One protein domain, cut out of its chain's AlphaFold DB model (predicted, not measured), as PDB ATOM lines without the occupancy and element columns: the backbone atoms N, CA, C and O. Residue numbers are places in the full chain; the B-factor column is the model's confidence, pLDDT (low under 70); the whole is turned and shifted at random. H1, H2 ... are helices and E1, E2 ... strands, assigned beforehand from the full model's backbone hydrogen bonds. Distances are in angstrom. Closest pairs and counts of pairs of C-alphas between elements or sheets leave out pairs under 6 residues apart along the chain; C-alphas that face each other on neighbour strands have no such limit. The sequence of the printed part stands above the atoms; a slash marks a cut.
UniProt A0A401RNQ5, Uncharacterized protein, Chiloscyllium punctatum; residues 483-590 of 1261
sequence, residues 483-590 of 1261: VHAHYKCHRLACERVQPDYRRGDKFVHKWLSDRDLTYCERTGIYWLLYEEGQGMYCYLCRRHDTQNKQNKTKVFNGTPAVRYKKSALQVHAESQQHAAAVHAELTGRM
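This is residues 483 to 590 of the 1261 residues of an uncharacterized protein of Chiloscyllium punctatum (UniProt A0A401RNQ5). A very small sheet of three short strands lies near the middle, with short helices round its rim and long loops filling much of the rest. H1 and H2 graze the sheet, H3 and H5 meet beside it, and H6 sits on H4 at the far end from the loop of residues 492 to 508. The 108 printed residues hold, in order, E1 H1 H2 H3 E2 E3 H4 H5 H6, with the sheet running E1 E2 E3, all antiparallel. The class is mixed, helices and strands, with 51 residues, under half, in named elements. The whole is compact, radius of gyration of the C-alphas 13.6 A, and spans 40 by 32 by 20 A.

Begin at E1, residues 483 to 485, an edge strand antiparallel to E2, residues 528 to 531; N 484 and O 530 are 2.8 A apart. E2 forms a hairpin with E3, residues 535 to 538, where N 529 and O 537 are 2.9 A apart. H1, residues 486 to 491, only grazes the sheet and is close to but not clearly touching H2, residues 509 to 513; their closest C-alphas are His 486 and Leu 512, 5.0 A. H2 also only grazes the sheet. H3, residues 515 to 518, touches H5, residues 566 to 573, closest at the C-alphas of Leu 517 and Gln 570, 6.3 A. H5 only grazes the sheet. H4, residues 539 to 543, touches H6, residues 576 to 587, closest at the C-alphas of Cys 541 and Ala 581, 5.1 A. H4 and H5 are apart. Every O i to N i+4 pair is within hydrogen-bond range in H1, H4, H5 and H6; H2 has 0 of 1, but 2 of 2 O i to N i+3 pairs, and H3 is too short for an i+4 pair.

Find C-alpha 483 at (43.674, -1.157, 18.395), where E1 begins; E1 is 6.8 A long, H1 8.7 A, H2 8.1 A and H3 5.6 A. E2 is 10.4 A and E3 10.7 A, starting at C-alpha 535 (38.507, -8.082, 22.602). Then come H4, 6.1 A, H5, 10.8 A, and H6, 16.1 A, which ends at C-alpha 587 (65.683, -14.612, 28.240).

The farthest C-alphas, Tyr 501 and Met 590, are 45.0 A apart. The printed part has no cut. The long links are H1 to H2, 17 residues, and H4 to H5, 22 residues. Look for pLDDT under 70 at residue 493, residues 495 to 505, residue 550 and residues 587 to 590; the mean of the printed part is 79.9.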
ATOM      1  N   VAL A 483      42.850  -0.527  17.340       75.75
ATOM      2  CA  VAL A 483      43.674  -1.157  18.395       75.75
ATOM      3  C   VAL A 483      44.142  -0.131  19.426       75.75
ATOM      4  O   VAL A 483      44.849   0.822  19.083       75.75
ATOM      5  N   HIS A 484      43.805  -0.399  20.688       81.62
ATOM      6  CA  HIS A 484      44.100   0.375  21.893       81.62
ATOM      7  C   HIS A 484      45.164  -0.330  22.756       81.62
ATOM      8  O   HIS A 484      45.084  -1.534  23.009       81.62
ATOM      9  N   ALA A 485      46.161   0.416  23.234       82.88
ATOM     10  CA  ALA A 485      47.267  -0.072  24.066       82.88
ATOM     11  C   ALA A 485      47.861   1.091  24.876       82.88
ATOM     12  O   ALA A 485      47.832   2.212  24.380       82.88
ATOM     13  N   HIS A 486      48.438   0.844  26.061       82.56
ATOM     14  CA  HIS A 486      48.924   1.893  26.983       82.56
ATOM     15  C   HIS A 486      49.655   3.054  26.284       82.56
ATOM     16  O   HIS A 486      49.160   4.180  26.244       82.56
ATOM     17  N   TYR A 487      50.802   2.756  25.667       78.69
ATOM     18  CA  TYR A 487      51.678   3.742  25.035       78.69
ATOM     19  C   TYR A 487      51.018   4.410  23.807       78.69
ATOM     20  O   TYR A 487      51.117   5.624  23.638       78.69
ATOM     21  N   LYS A 488      50.263   3.648  22.994       74.69
ATOM     22  CA  LYS A 488      49.530   4.161  21.815       74.69
ATOM     23  C   LYS A 488      48.420   5.135  22.229       74.69
ATOM     24  O   LYS A 488      48.318   6.221  21.668       74.69
ATOM     25  N   CYS A 489      47.623   4.780  23.235       78.19
ATOM     26  CA  CYS A 489      46.517   5.601  23.723       78.19
ATOM     27  C   CYS A 489      46.994   6.825  24.510       78.19
ATOM     28  O   CYS A 489      46.389   7.885  24.380       78.19
ATOM     29  N   HIS A 490      48.094   6.714  25.264       75.12
ATOM     30  CA  HIS A 490      48.715   7.860  25.928       75.12
ATOM     31  C   HIS A 490      49.231   8.882  24.902       75.12
ATOM     32  O   HIS A 490      48.862  10.052  24.976       75.12
ATOM     33  N   ARG A 491      49.979   8.437  23.878       72.88
ATOM     34  CA  ARG A 491      50.506   9.314  22.815       72.88
ATOM     35  C   ARG A 491      49.414   9.956  21.949       72.88
ATOM     36  O   ARG A 491      49.599  11.064  21.461       72.88
ATOM     37  N   LEU A 492      48.293   9.264  21.735       72.12
ATOM     38  CA  LEU A 492      47.162   9.749  20.930       72.12
ATOM     39  C   LEU A 492      46.062  10.446  21.756       72.12
ATOM     40  O   LEU A 492      44.996  10.723  21.212       72.12
ATOM     41  N   ALA A 493      46.289  10.699  23.053       68.94
ATOM     42  CA  ALA A 493      45.306  11.268  23.985       68.94
ATOM     43  C   ALA A 493      43.925  10.568  23.943       68.94
ATOM     44  O   ALA A 493      42.873  11.196  24.076       68.94
ATOM     45  N   CYS A 494      43.915   9.249  23.736       74.19
ATOM     46  CA  CYS A 494      42.682   8.481  23.642       74.19
ATOM     47  C   CYS A 494      42.098   8.249  25.041       74.19
ATOM     48  O   CYS A 494      42.727   7.624  25.892       74.19
ATOM     49  N   GLU A 495      40.878   8.731  25.282       64.25
ATOM     50  CA  GLU A 495      40.166   8.517  26.549       64.25
ATOM     51  C   GLU A 495      39.119   7.393  26.484       64.25
ATOM     52  O   GLU A 495      38.688   6.883  27.524       64.25
ATOM     53  N   ARG A 496      38.633   7.053  25.280       64.06
ATOM     54  CA  ARG A 496      37.411   6.260  25.072       64.06
ATOM     55  C   ARG A 496      37.529   5.341  23.858       64.06
ATOM     56  O   ARG A 496      37.982   5.752  22.797       64.06
ATOM     57  N   VAL A 497      37.024   4.125  24.031       68.75
ATOM     58  CA  VAL A 497      36.796   3.121  22.981       68.75
ATOM     59  C   VAL A 497      35.423   3.368  22.343       68.75
ATOM     60  O   VAL A 497      34.514   3.851  23.029       68.75
ATOM     61  N   GLN A 498      35.239   3.029  21.064       62.94
ATOM     62  CA  GLN A 498      33.917   3.097  20.431       62.94
ATOM     63  C   GLN A 498      32.892   2.194  21.152       62.94
ATOM     64  O   GLN A 498      33.242   1.121  21.656       62.94
ATOM     65  N   PRO A 499      31.608   2.598  21.236       54.84
ATOM     66  CA  PRO A 499      30.586   1.810  21.916       54.84
ATOM     67  C   PRO A 499      30.239   0.551  21.109       54.84
ATOM     68  O   PRO A 499      29.437   0.598  20.180       54.84
ATOM     69  N   ASP A 500      30.820  -0.587  21.489       50.88
ATOM     70  CA  ASP A 500      30.527  -1.881  20.869       50.88
ATOM     71  C   ASP A 500      29.051  -2.269  21.092       50.88
ATOM     72  O   ASP A 500      28.601  -2.508  22.217       50.88
ATOM     73  N   TYR A 501      28.281  -2.298  20.003       49.22
ATOM     74  CA  TYR A 501      26.828  -2.481  20.018       49.22
ATOM     75  C   TYR A 501      26.370  -3.916  20.346       49.22
ATOM     76  O   TYR A 501      25.166  -4.157  20.422       49.22
ATOM     77  N   ARG A 502      27.282  -4.894  20.503       53.59
ATOM     78  CA  ARG A 502      26.924  -6.328  20.463       53.59
ATOM     79  C   ARG A 502      26.919  -7.096  21.793       53.59
ATOM     80  O   ARG A 502      26.599  -8.285  21.756       53.59
ATOM     81  N   ARG A 503      27.261  -6.514  22.955       50.88
ATOM     82  CA  ARG A 503      27.153  -7.216  24.264       50.88
ATOM     83  C   ARG A 503      27.119  -6.284  25.488       50.88
ATOM     84  O   ARG A 503      27.493  -5.122  25.407       50.88
ATOM     85  N   GLY A 504      26.624  -6.809  26.616       54.41
ATOM     86  CA  GLY A 504      26.301  -6.024  27.822       54.41
ATOM     87  C   GLY A 504      27.472  -5.693  28.762       54.41
ATOM     88  O   GLY A 504      27.457  -4.634  29.384       54.41
ATOM     89  N   ASP A 505      28.494  -6.550  28.852       59.72
ATOM     90  CA  ASP A 505      29.759  -6.193  29.511       59.72
ATOM     91  C   ASP A 505      30.574  -5.308  28.551       59.72
ATOM     92  O   ASP A 505      30.798  -5.699  27.405       59.72
ATOM     93  N   LYS A 506      31.047  -4.139  29.008       72.50
ATOM     94  CA  LYS A 506      31.871  -3.209  28.214       72.50
ATOM     95  C   LYS A 506      33.320  -3.196  28.699       72.50
ATOM     96  O   LYS A 506      33.574  -3.254  29.901       72.50
ATOM     97  N   PHE A 507      34.266  -3.072  27.769       82.94
ATOM     98  CA  PHE A 507      35.671  -2.841  28.100       82.94
ATOM     99  C   PHE A 507      35.876  -1.448  28.720       82.94
ATOM    100  O   PHE A 507      35.246  -0.475  28.304       82.94
ATOM    101  N   VAL A 508      36.767  -1.345  29.710       85.00
ATOM    102  CA  VAL A 508      37.073  -0.087  30.404       85.00
ATOM    103  C   VAL A 508      38.472   0.373  30.011       85.00
ATOM    104  O   VAL A 508      39.464  -0.172  30.489       85.00
ATOM    105  N   HIS A 509      38.546   1.422  29.185       85.12
ATOM    106  CA  HIS A 509      39.802   1.956  28.639       85.12
ATOM    107  C   HIS A 509      40.882   2.209  29.709       85.12
ATOM    108  O   HIS A 509      42.052   1.896  29.501       85.12
ATOM    109  N   LYS A 510      40.483   2.676  30.905       83.19
ATOM    110  CA  LYS A 510      41.395   2.937  32.035       83.19
ATOM    111  C   LYS A 510      42.232   1.718  32.464       83.19
ATOM    112  O   LYS A 510      43.322   1.922  32.985       83.19
ATOM    113  N   TRP A 511      41.791   0.477  32.215       89.06
ATOM    114  CA  TRP A 511      42.584  -0.724  32.526       89.06
ATOM    115  C   TRP A 511      43.924  -0.774  31.777       89.06
ATOM    116  O   TRP A 511      44.871  -1.365  32.287       89.06
ATOM    117  N   LEU A 512      44.046  -0.117  30.617       84.44
ATOM    118  CA  LEU A 512      45.306  -0.019  29.868       84.44
ATOM    119  C   LEU A 512      46.394   0.782  30.606       84.44
ATOM    120  O   LEU A 512      47.558   0.671  30.248       84.44
ATOM    121  N   SER A 513      46.038   1.563  31.628       82.81
ATOM    122  CA  SER A 513      46.968   2.369  32.440       82.81
ATOM    123  C   SER A 513      46.821   2.090  33.941       82.81
ATOM    124  O   SER A 513      47.146   2.926  34.781       82.81
ATOM    125  N   ASP A 514      46.283   0.921  34.284       85.44
ATOM    126  CA  ASP A 514      46.015   0.463  35.648       85.44
ATOM    127  C   ASP A 514      47.189  -0.430  36.082       85.44
ATOM    128  O   ASP A 514      47.209  -1.627  35.784       85.44
ATOM    129  N   ARG A 515      48.223   0.179  36.692       86.00
ATOM    130  CA  ARG A 515      49.511  -0.483  37.005       86.00
ATOM    131  C   ARG A 515      49.309  -1.805  37.746       86.00
ATOM    132  O   ARG A 515      49.863  -2.817  37.330       86.00
ATOM    133  N   ASP A 516      48.448  -1.812  38.757       82.44
ATOM    134  CA  ASP A 516      48.173  -2.970  39.618       82.44
ATOM    135  C   ASP A 516      47.429  -4.115  38.894       82.44
ATOM    136  O   ASP A 516      47.186  -5.177  39.469       82.44
ATOM    137  N   LEU A 517      47.022  -3.898  37.637       84.56
ATOM    138  CA  LEU A 517      46.203  -4.809  36.842       84.56
ATOM    139  C   LEU A 517      46.874  -5.256  35.534       84.56
ATOM    140  O   LEU A 517      46.616  -6.371  35.080       84.56
ATOM    141  N   THR A 518      47.668  -4.389  34.894       88.31
ATOM    142  CA  THR A 518      48.161  -4.604  33.516       88.31
ATOM    143  C   THR A 518      49.631  -4.259  33.282       88.31
ATOM    144  O   THR A 518      50.109  -4.393  32.153       88.31
ATOM    145  N   TYR A 519      50.376  -3.876  34.321       89.06
ATOM    146  CA  TYR A 519      51.830  -3.717  34.266       89.06
ATOM    147  C   TYR A 519      52.534  -4.995  34.735       89.06
ATOM    148  O   TYR A 519      52.085  -5.654  35.671       89.06
ATOM    149  N   CYS A 520      53.650  -5.361  34.102       86.12
ATOM    150  CA  CYS A 520      54.514  -6.438  34.579       86.12
ATOM    151  C   CYS A 520      55.818  -5.858  35.136       86.12
ATOM    152  O   CYS A 520      56.734  -5.536  34.378       86.12
ATOM    153  N   GLU A 521      55.939  -5.784  36.464       82.25
ATOM    154  CA  GLU A 521      57.127  -5.226  37.136       82.25
ATOM    155  C   GLU A 521      58.427  -5.964  36.786       82.25
ATOM    156  O   GLU A 521      59.503  -5.379  36.819       82.25
ATOM    157  N   ARG A 522      58.334  -7.239  36.384       77.12
ATOM    158  CA  ARG A 522      59.491  -8.038  35.958       77.12
ATOM    159  C   ARG A 522      60.026  -7.679  34.572       77.12
ATOM    160  O   ARG A 522      61.185  -7.971  34.314       77.12
ATOM    161  N   THR A 523      59.214  -7.118  33.673       78.62
ATOM    162  CA  THR A 523      59.631  -6.778  32.293       78.62
ATOM    163  C   THR A 523      59.570  -5.280  31.994       78.62
ATOM    164  O   THR A 523      60.070  -4.852  30.951       78.62
ATOM    165  N   GLY A 524      58.974  -4.484  32.887       82.12
ATOM    166  CA  GLY A 524      58.793  -3.040  32.738       82.12
ATOM    167  C   GLY A 524      57.662  -2.634  31.783       82.12
ATOM    168  O   GLY A 524      57.559  -1.460  31.436       82.12
ATOM    169  N   ILE A 525      56.832  -3.582  31.330       82.81
ATOM    170  CA  ILE A 525      55.884  -3.394  30.217       82.81
ATOM    171  C   ILE A 525      54.425  -3.433  30.693       82.81
ATOM    172  O   ILE A 525      54.009  -4.366  31.385       82.81
ATOM    173  N   TYR A 526      53.618  -2.471  30.226       87.56
ATOM    174  CA  TYR A 526      52.157  -2.600  30.197       87.56
ATOM    175  C   TYR A 526      51.750  -3.601  29.113       87.56
ATOM    176  O   TYR A 526      51.955  -3.361  27.922       87.56
ATOM    177  N   TRP A 527      51.200  -4.745  29.515       90.50
ATOM    178  CA  TRP A 527      51.006  -5.891  28.624       90.50
ATOM    179  C   TRP A 527      49.618  -5.970  27.983       90.50
ATOM    180  O   TRP A 527      49.460  -6.727  27.023       90.50
ATOM    181  N   LEU A 528      48.612  -5.251  28.494       91.25
ATOM    182  CA  LEU A 528      47.243  -5.336  27.975       91.25
ATOM    183  C   LEU A 528      47.088  -4.580  26.648       91.25
ATOM    184  O   LEU A 528      47.433  -3.406  26.530       91.25
ATOM    185  N   LEU A 529      46.478  -5.266  25.686       87.69
ATOM    186  CA  LEU A 529      46.019  -4.746  24.404       87.69
ATOM    187  C   LEU A 529      44.503  -4.946  24.302       87.69
ATOM    188  O   LEU A 529      43.975  -5.939  24.813       87.69
ATOM    189  N   TYR A 530      43.807  -4.057  23.601       86.19
ATOM    190  CA  TYR A 530      42.397  -4.220  23.260       86.19
ATOM    191  C   TYR A 530      42.151  -3.861  21.793       86.19
ATOM    192  O   TYR A 530      42.644  -2.850  21.306       86.19
ATOM    193  N   GLU A 531      41.368  -4.677  21.099       83.69
ATOM    194  CA  GLU A 531      41.024  -4.501  19.690       83.69
ATOM    195  C   GLU A 531      39.496  -4.426  19.546       83.69
ATOM    196  O   GLU A 531      38.775  -5.327  19.987       83.69
ATOM    197  N   GLU A 532      38.990  -3.323  18.981       79.06
ATOM    198  CA  GLU A 532      37.550  -3.065  18.846       79.06
ATOM    199  C   GLU A 532      36.855  -4.173  18.039       79.06
ATOM    200  O   GLU A 532      37.324  -4.591  16.985       79.06
ATOM    201  N   GLY A 533      35.740  -4.693  18.562       73.12
ATOM    202  CA  GLY A 533      35.018  -5.828  17.979       73.12
ATOM    203  C   GLY A 533      35.661  -7.212  18.184       73.12
ATOM    204  O   GLY A 533      34.963  -8.209  18.002       73.12
ATOM    205  N   GLN A 534      36.934  -7.305  18.602       80.50
ATOM    206  CA  GLN A 534      37.628  -8.579  18.861       80.50
ATOM    207  C   GLN A 534      37.802  -8.888  20.357       80.50
ATOM    208  O   GLN A 534      37.456  -9.985  20.799       80.50
ATOM    209  N   GLY A 535      38.314  -7.943  21.152       86.06
ATOM    210  CA  GLY A 535      38.507  -8.082  22.602       86.06
ATOM    211  C   GLY A 535      39.954  -7.907  23.081       86.06
ATOM    212  O   GLY A 535      40.738  -7.180  22.480       86.06
ATOM    213  N   MET A 536      40.297  -8.520  24.223       89.75
ATOM    214  CA  MET A 536      41.572  -8.275  24.921       89.75
ATOM    215  C   MET A 536      42.682  -9.271  24.540       89.75
ATOM    216  O   MET A 536      42.450 -10.481  24.515       89.75
ATOM    217  N   TYR A 537      43.912  -8.784  24.369       89.88
ATOM    218  CA  TYR A 537      45.125  -9.588  24.155       89.88
ATOM    219  C   TYR A 537      46.243  -9.196  25.137       89.88
ATOM    220  O   TYR A 537      46.193  -8.146  25.775       89.88
ATOM    221  N   CYS A 538      47.272 -10.034  25.256       90.88
ATOM    222  CA  CYS A 538      48.489  -9.760  26.015       90.88
ATOM    223  C   CYS A 538      49.690  -9.673  25.063       90.88
ATOM    224  O   CYS A 538      50.052 -10.664  24.428       90.88
ATOM    225  N   TYR A 539      50.336  -8.506  25.008       86.69
ATOM    226  CA  TYR A 539      51.518  -8.236  24.182       86.69
ATOM    227  C   TYR A 539      52.620  -9.287  24.384       86.69
ATOM    228  O   TYR A 539      53.054  -9.914  23.421       86.69
ATOM    229  N   LEU A 540      53.006  -9.545  25.639       86.25
ATOM    230  CA  LEU A 540      54.058 -10.512  25.974       86.25
ATOM    231  C   LEU A 540      53.693 -11.924  25.491       86.25
ATOM    232  O   LEU A 540      54.518 -12.609  24.890       86.25
ATOM    233  N   CYS A 541      52.445 -12.351  25.708       89.50
ATOM    234  CA  CYS A 541      52.011 -13.688  25.309       89.50
ATOM    235  C   CYS A 541      51.938 -13.869  23.790       89.50
ATOM    236  O   CYS A 541      52.146 -14.992  23.332       89.50
ATOM    237  N   ARG A 542      51.655 -12.791  23.042       85.56
ATOM    238  CA  ARG A 542      51.593 -12.760  21.571       85.56
ATOM    239  C   ARG A 542      52.993 -12.697  20.944       85.56
ATOM    240  O   ARG A 542      53.259 -13.447  20.014       85.56
ATOM    241  N   ARG A 543      53.907 -11.887  21.501       81.00
ATOM    242  CA  ARG A 543      55.314 -11.762  21.051       81.00
ATOM    243  C   ARG A 543      56.077 -13.089  21.116       81.00
ATOM    244  O   ARG A 543      56.853 -13.384  20.219       81.00
ATOM    245  N   HIS A 544      55.829 -13.885  22.158       83.62
ATOM    246  CA  HIS A 544      56.527 -15.155  22.422       83.62
ATOM    247  C   HIS A 544      55.667 -16.406  22.133       83.62
ATOM    248  O   HIS A 544      55.930 -17.472  22.686       83.62
ATOM    249  N   ASP A 545      54.596 -16.259  21.338       86.44
ATOM    250  CA  ASP A 545      53.584 -17.275  20.966       86.44
ATOM    251  C   ASP A 545      53.181 -18.277  22.078       86.44
ATOM    252  O   ASP A 545      52.988 -19.481  21.880       86.44
ATOM    253  N   THR A 546      53.032 -17.783  23.303       85.25
ATOM    254  CA  THR A 546      52.800 -18.652  24.462       85.25
ATOM    255  C   THR A 546      51.361 -19.166  24.534       85.25
ATOM    256  O   THR A 546      50.398 -18.462  24.213       85.25
ATOM    257  N   GLN A 547      51.206 -20.398  25.019       86.50
ATOM    258  CA  GLN A 547      49.918 -21.072  25.198       86.50
ATOM    259  C   GLN A 547      49.799 -21.698  26.592       86.50
ATOM    260  O   GLN A 547      50.800 -22.047  27.225       86.50
ATOM    261  N   ASN A 548      48.571 -21.855  27.083       81.38
ATOM    262  CA  ASN A 548      48.311 -22.461  28.383       81.38
ATOM    263  C   ASN A 548      48.598 -23.975  28.350       81.38
ATOM    264  O   ASN A 548      47.983 -24.727  27.595       81.38
ATOM    265  N   LYS A 549      49.518 -24.433  29.209       74.44
ATOM    266  CA  LYS A 549      49.993 -25.828  29.253       74.44
ATOM    267  C   LYS A 549      48.923 -26.852  29.649       74.44
ATOM    268  O   LYS A 549      49.045 -28.008  29.263       74.44
ATOM    269  N   GLN A 550      47.896 -26.456  30.406       68.88
ATOM    270  CA  GLN A 550      46.887 -27.384  30.936       68.88
ATOM    271  C   GLN A 550      45.768 -27.695  29.936       68.88
ATOM    272  O   GLN A 550      45.274 -28.817  29.906       68.88
ATOM    273  N   ASN A 551      45.365 -26.717  29.120       74.19
ATOM    274  CA  ASN A 551      44.232 -26.844  28.195       74.19
ATOM    275  C   ASN A 551      44.586 -26.543  26.725       74.19
ATOM    276  O   ASN A 551      43.695 -26.504  25.883       74.19
ATOM    277  N   LYS A 552      45.872 -26.308  26.419       74.44
ATOM    278  CA  LYS A 552      46.418 -25.956  25.091       74.44
ATOM    279  C   LYS A 552      45.807 -24.700  24.445       74.44
ATOM    280  O   LYS A 552      46.017 -24.459  23.260       74.44
ATOM    281  N   THR A 553      45.070 -23.875  25.191       78.12
ATOM    282  CA  THR A 553      44.426 -22.680  24.624       78.12
ATOM    283  C   THR A 553      45.405 -21.510  24.468       78.12
ATOM    284  O   THR A 553      46.289 -21.298  25.302       78.12
ATOM    285  N   LYS A 554      45.210 -20.719  23.405       83.88
ATOM    286  CA  LYS A 554      45.941 -19.472  23.107       83.88
ATOM    287  C   LYS A 554      45.117 -18.215  23.434       83.88
ATOM    288  O   LYS A 554      45.225 -17.202  22.744       83.88
ATOM    289  N   VAL A 555      44.291 -18.262  24.485       85.50
ATOM    290  CA  VAL A 555      43.564 -17.073  24.976       85.50
ATOM    291  C   VAL A 555      44.574 -16.000  25.408       85.50
ATOM    292  O   VAL A 555      45.647 -16.334  25.907       85.50
ATOM    293  N   PHE A 556      44.265 -14.726  25.155       86.06
ATOM    294  CA  PHE A 556      45.179 -13.573  25.243       86.06
ATOM    295  C   PHE A 556      46.404 -13.613  24.292       86.06
ATOM    296  O   PHE A 556      47.180 -12.663  24.293       86.06
ATOM    297  N   ASN A 557      46.575 -14.638  23.448       85.62
ATOM    298  CA  ASN A 557      47.610 -14.703  22.404       85.62
ATOM    299  C   ASN A 557      46.956 -14.696  21.004       85.62
ATOM    300  O   ASN A 557      46.711 -13.633  20.438       85.62
ATOM    301  N   GLY A 558      46.631 -15.872  20.459       78.56
ATOM    302  CA  GLY A 558      45.963 -16.011  19.162       78.56
ATOM    303  C   GLY A 558      44.451 -15.789  19.241       78.56
ATOM    304  O   GLY A 558      43.833 -15.391  18.261       78.56
ATOM    305  N   THR A 559      43.850 -16.003  20.414       85.00
ATOM    306  CA  THR A 559      42.407 -15.855  20.652       85.00
ATOM    307  C   THR A 559      42.153 -14.715  21.646       85.00
ATOM    308  O   THR A 559      42.735 -14.740  22.736       85.00
ATOM    309  N   PRO A 560      41.291 -13.729  21.337       85.75
ATOM    310  CA  PRO A 560      41.015 -12.628  22.252       85.75
ATOM    311  C   PRO A 560      40.220 -13.093  23.476       85.75
ATOM    312  O   PRO A 560      39.350 -13.965  23.404       85.75
ATOM    313  N   ALA A 561      40.479 -12.469  24.620       86.75
ATOM    314  CA  ALA A 561      39.670 -12.619  25.817       86.75
ATOM    315  C   ALA A 561      38.477 -11.650  25.774       86.75
ATOM    316  O   ALA A 561      38.590 -10.466  26.088       86.75
ATOM    317  N   VAL A 562      37.305 -12.182  25.426       85.12
ATOM    318  CA  VAL A 562      36.024 -11.448  25.326       85.12
ATOM    319  C   VAL A 562      35.299 -11.252  26.671       85.12
ATOM    320  O   VAL A 562      34.133 -10.866  26.708       85.12
ATOM    321  N   ARG A 563      35.954 -11.554  27.804       84.38
ATOM    322  CA  ARG A 563      35.375 -11.467  29.158       84.38
ATOM    323  C   ARG A 563      35.904 -10.235  29.894       84.38
ATOM    324  O   ARG A 563      36.838 -10.333  30.685       84.38
ATOM    325  N   TYR A 564      35.297  -9.081  29.634       86.19
ATOM    326  CA  TYR A 564      35.733  -7.771  30.137       86.19
ATOM    327  C   TYR A 564      35.469  -7.583  31.643       86.19
ATOM    328  O   TYR A 564      34.520  -6.912  32.042       86.19
ATOM    329  N   LYS A 565      36.288  -8.201  32.507       85.06
ATOM    330  CA  LYS A 565      36.219  -8.062  33.976       85.06
ATOM    331  C   LYS A 565      37.633  -8.067  34.571       85.06
ATOM    332  O   LYS A 565      38.454  -8.876  34.143       85.06
ATOM    333  N   LYS A 566      37.904  -7.238  35.594       85.56
ATOM    334  CA  LYS A 566      39.229  -7.149  36.257       85.56
ATOM    335  C   LYS A 566      39.792  -8.519  36.664       85.56
ATOM    336  O   LYS A 566      40.951  -8.807  36.386       85.56
ATOM    337  N   SER A 567      38.958  -9.403  37.212       85.31
ATOM    338  CA  SER A 567      39.370 -10.754  37.617       85.31
ATOM    339  C   SER A 567      39.857 -11.644  36.465       85.31
ATOM    340  O   SER A 567      40.667 -12.534  36.697       85.31
ATOM    341  N   ALA A 568      39.434 -11.403  35.219       85.81
ATOM    342  CA  ALA A 568      39.959 -12.124  34.056       85.81
ATOM    343  C   ALA A 568      41.378 -11.665  33.669       85.81
ATOM    344  O   ALA A 568      42.145 -12.460  33.133       85.81
ATOM    345  N   LEU A 569      41.731 -10.408  33.963       89.75
ATOM    346  CA  LEU A 569      43.077  -9.862  33.764       89.75
ATOM    347  C   LEU A 569      44.030 -10.330  34.871       89.75
ATOM    348  O   LEU A 569      45.126 -10.790  34.564       89.75
ATOM    349  N   GLN A 570      43.580 -10.327  36.130       89.50
ATOM    350  CA  GLN A 570      44.345 -10.849  37.275       89.50
ATOM    351  C   GLN A 570      44.682 -12.341  37.095       89.50
ATOM    352  O   GLN A 570      45.850 -12.720  37.109       89.50
ATOM    353  N   VAL A 571      43.679 -13.173  36.779       88.88
ATOM    354  CA  VAL A 571      43.877 -14.610  36.497       88.88
ATOM    355  C   VAL A 571      44.765 -14.853  35.265       88.88
ATOM    356  O   VAL A 571      45.407 -15.899  35.176       88.88
ATOM    357  N   HIS A 572      44.849 -13.908  34.319       90.69
ATOM    358  CA  HIS A 572      45.826 -13.995  33.232       90.69
ATOM    359  C   HIS A 572      47.247 -13.646  33.692       90.69
ATOM    360  O   HIS A 572      48.161 -14.406  33.381       90.69
ATOM    361  N   ALA A 573      47.444 -12.557  34.441       88.88
ATOM    362  CA  ALA A 573      48.758 -12.155  34.956       88.88
ATOM    363  C   ALA A 573      49.399 -13.248  35.834       88.88
ATOM    364  O   ALA A 573      50.589 -13.534  35.706       88.88
ATOM    365  N   GLU A 574      48.590 -13.927  36.652       88.81
ATOM    366  CA  GLU A 574      48.992 -15.066  37.491       88.81
ATOM    367  C   GLU A 574      49.152 -16.393  36.710       88.81
ATOM    368  O   GLU A 574      49.577 -17.408  37.267       88.81
ATOM    369  N   SER A 575      48.810 -16.432  35.416       89.62
ATOM    370  CA  SER A 575      48.780 -17.679  34.643       89.62
ATOM    371  C   SER A 575      50.171 -18.202  34.263       89.62
ATOM    372  O   SER A 575      51.097 -17.450  33.955       89.62
ATOM    373  N   GLN A 576      50.296 -19.529  34.144       86.00
ATOM    374  CA  GLN A 576      51.520 -20.172  33.636       86.00
ATOM    375  C   GLN A 576      51.892 -19.741  32.205       86.00
ATOM    376  O   GLN A 576      53.061 -19.820  31.833       86.00
ATOM    377  N   GLN A 577      50.915 -19.303  31.405       89.12
ATOM    378  CA  GLN A 577      51.128 -18.776  30.055       89.12
ATOM    379  C   GLN A 577      51.830 -17.412  30.119       89.12
ATOM    380  O   GLN A 577      52.874 -17.229  29.498       89.12
ATOM    381  N   HIS A 578      51.321 -16.502  30.954       89.06
ATOM    382  CA  HIS A 578      51.927 -15.192  31.182       89.06
ATOM    383  C   HIS A 578      53.310 -15.308  31.839       89.06
ATOM    384  O   HIS A 578      54.267 -14.686  31.385       89.06
ATOM    385  N   ALA A 579      53.462 -16.180  32.839       86.31
ATOM    386  CA  ALA A 579      54.754 -16.449  33.470       86.31
ATOM    387  C   ALA A 579      55.799 -17.015  32.485       86.31
ATOM    388  O   ALA A 579      56.979 -16.672  32.580       86.31
ATOM    389  N   ALA A 580      55.381 -17.841  31.517       83.94
ATOM    390  CA  ALA A 580      56.254 -18.318  30.444       83.94
ATOM    391  C   ALA A 580      56.636 -17.195  29.464       83.94
ATOM    392  O   ALA A 580      57.798 -17.109  29.076       83.94
ATOM    393  N   ALA A 581      55.701 -16.304  29.121       85.75
ATOM    394  CA  ALA A 581      55.966 -15.150  28.260       85.75
ATOM    395  C   ALA A 581      56.938 -14.153  28.912       85.75
ATOM    396  O   ALA A 581      57.875 -13.692  28.270       85.75
ATOM    397  N   VAL A 582      56.770 -13.886  30.210       84.31
ATOM    398  CA  VAL A 582      57.700 -13.086  31.026       84.31
ATOM    399  C   VAL A 582      59.088 -13.729  31.089       84.31
ATOM    400  O   VAL A 582      60.090 -13.022  31.025       84.31
ATOM    401  N   HIS A 583      59.177 -15.060  31.184       78.00
ATOM    402  CA  HIS A 583      60.465 -15.756  31.135       78.00
ATOM    403  C   HIS A 583      61.125 -15.639  29.755       78.00
ATOM    404  O   HIS A 583      62.323 -15.379  29.684       78.00
ATOM    405  N   ALA A 584      60.372 -15.815  28.666       78.81
ATOM    406  CA  ALA A 584      60.886 -15.689  27.303       78.81
ATOM    407  C   ALA A 584      61.370 -14.256  27.010       78.81
ATOM    408  O   ALA A 584      62.499 -14.078  26.559       78.81
ATOM    409  N   GLU A 585      60.586 -13.245  27.394       81.56
ATOM    410  CA  GLU A 585      60.946 -11.822  27.314       81.56
ATOM    411  C   GLU A 585      62.238 -11.503  28.076       81.56
ATOM    412  O   GLU A 585      63.086 -10.786  27.561       81.56
ATOM    413  N   LEU A 586      62.423 -12.055  29.279       75.81
ATOM    414  CA  LEU A 586      63.657 -11.874  30.049       75.81
ATOM    415  C   LEU A 586      64.848 -12.650  29.475       75.81
ATOM    416  O   LEU A 586      65.978 -12.189  29.583       75.81
ATOM    417  N   THR A 587      64.612 -13.806  28.852       66.62
ATOM    418  CA  THR A 587      65.683 -14.612  28.240       66.62
ATOM    419  C   THR A 587      66.192 -13.945  26.963       66.62
ATOM    420  O   THR A 587      67.396 -13.831  26.781       66.62
ATOM    421  N   GLY A 588      65.287 -13.426  26.125       64.81
ATOM    422  CA  GLY A 588      65.618 -12.686  24.900       64.81
ATOM    423  C   GLY A 588      66.165 -11.268  25.118       64.81
ATOM    424  O   GLY A 588      66.406 -10.570  24.141       64.81
ATOM    425  N   ARG A 589      66.341 -10.837  26.375       63.00
ATOM    426  CA  ARG A 589      67.050  -9.599  26.749       63.00
ATOM    427  C   ARG A 589      68.482  -9.839  27.228       63.00
ATOM    428  O   ARG A 589      69.217  -8.870  27.372       63.00
ATOM    429  N   MET A 590      68.879 -11.089  27.480       56.59
ATOM    430  CA  MET A 590      70.292 -11.414  27.691       56.59
ATOM    431  C   MET A 590      70.976 -11.488  26.327       56.59
ATOM    432  O   MET A 590      70.458 -12.112  25.400       56.59
TER     433      MET A 590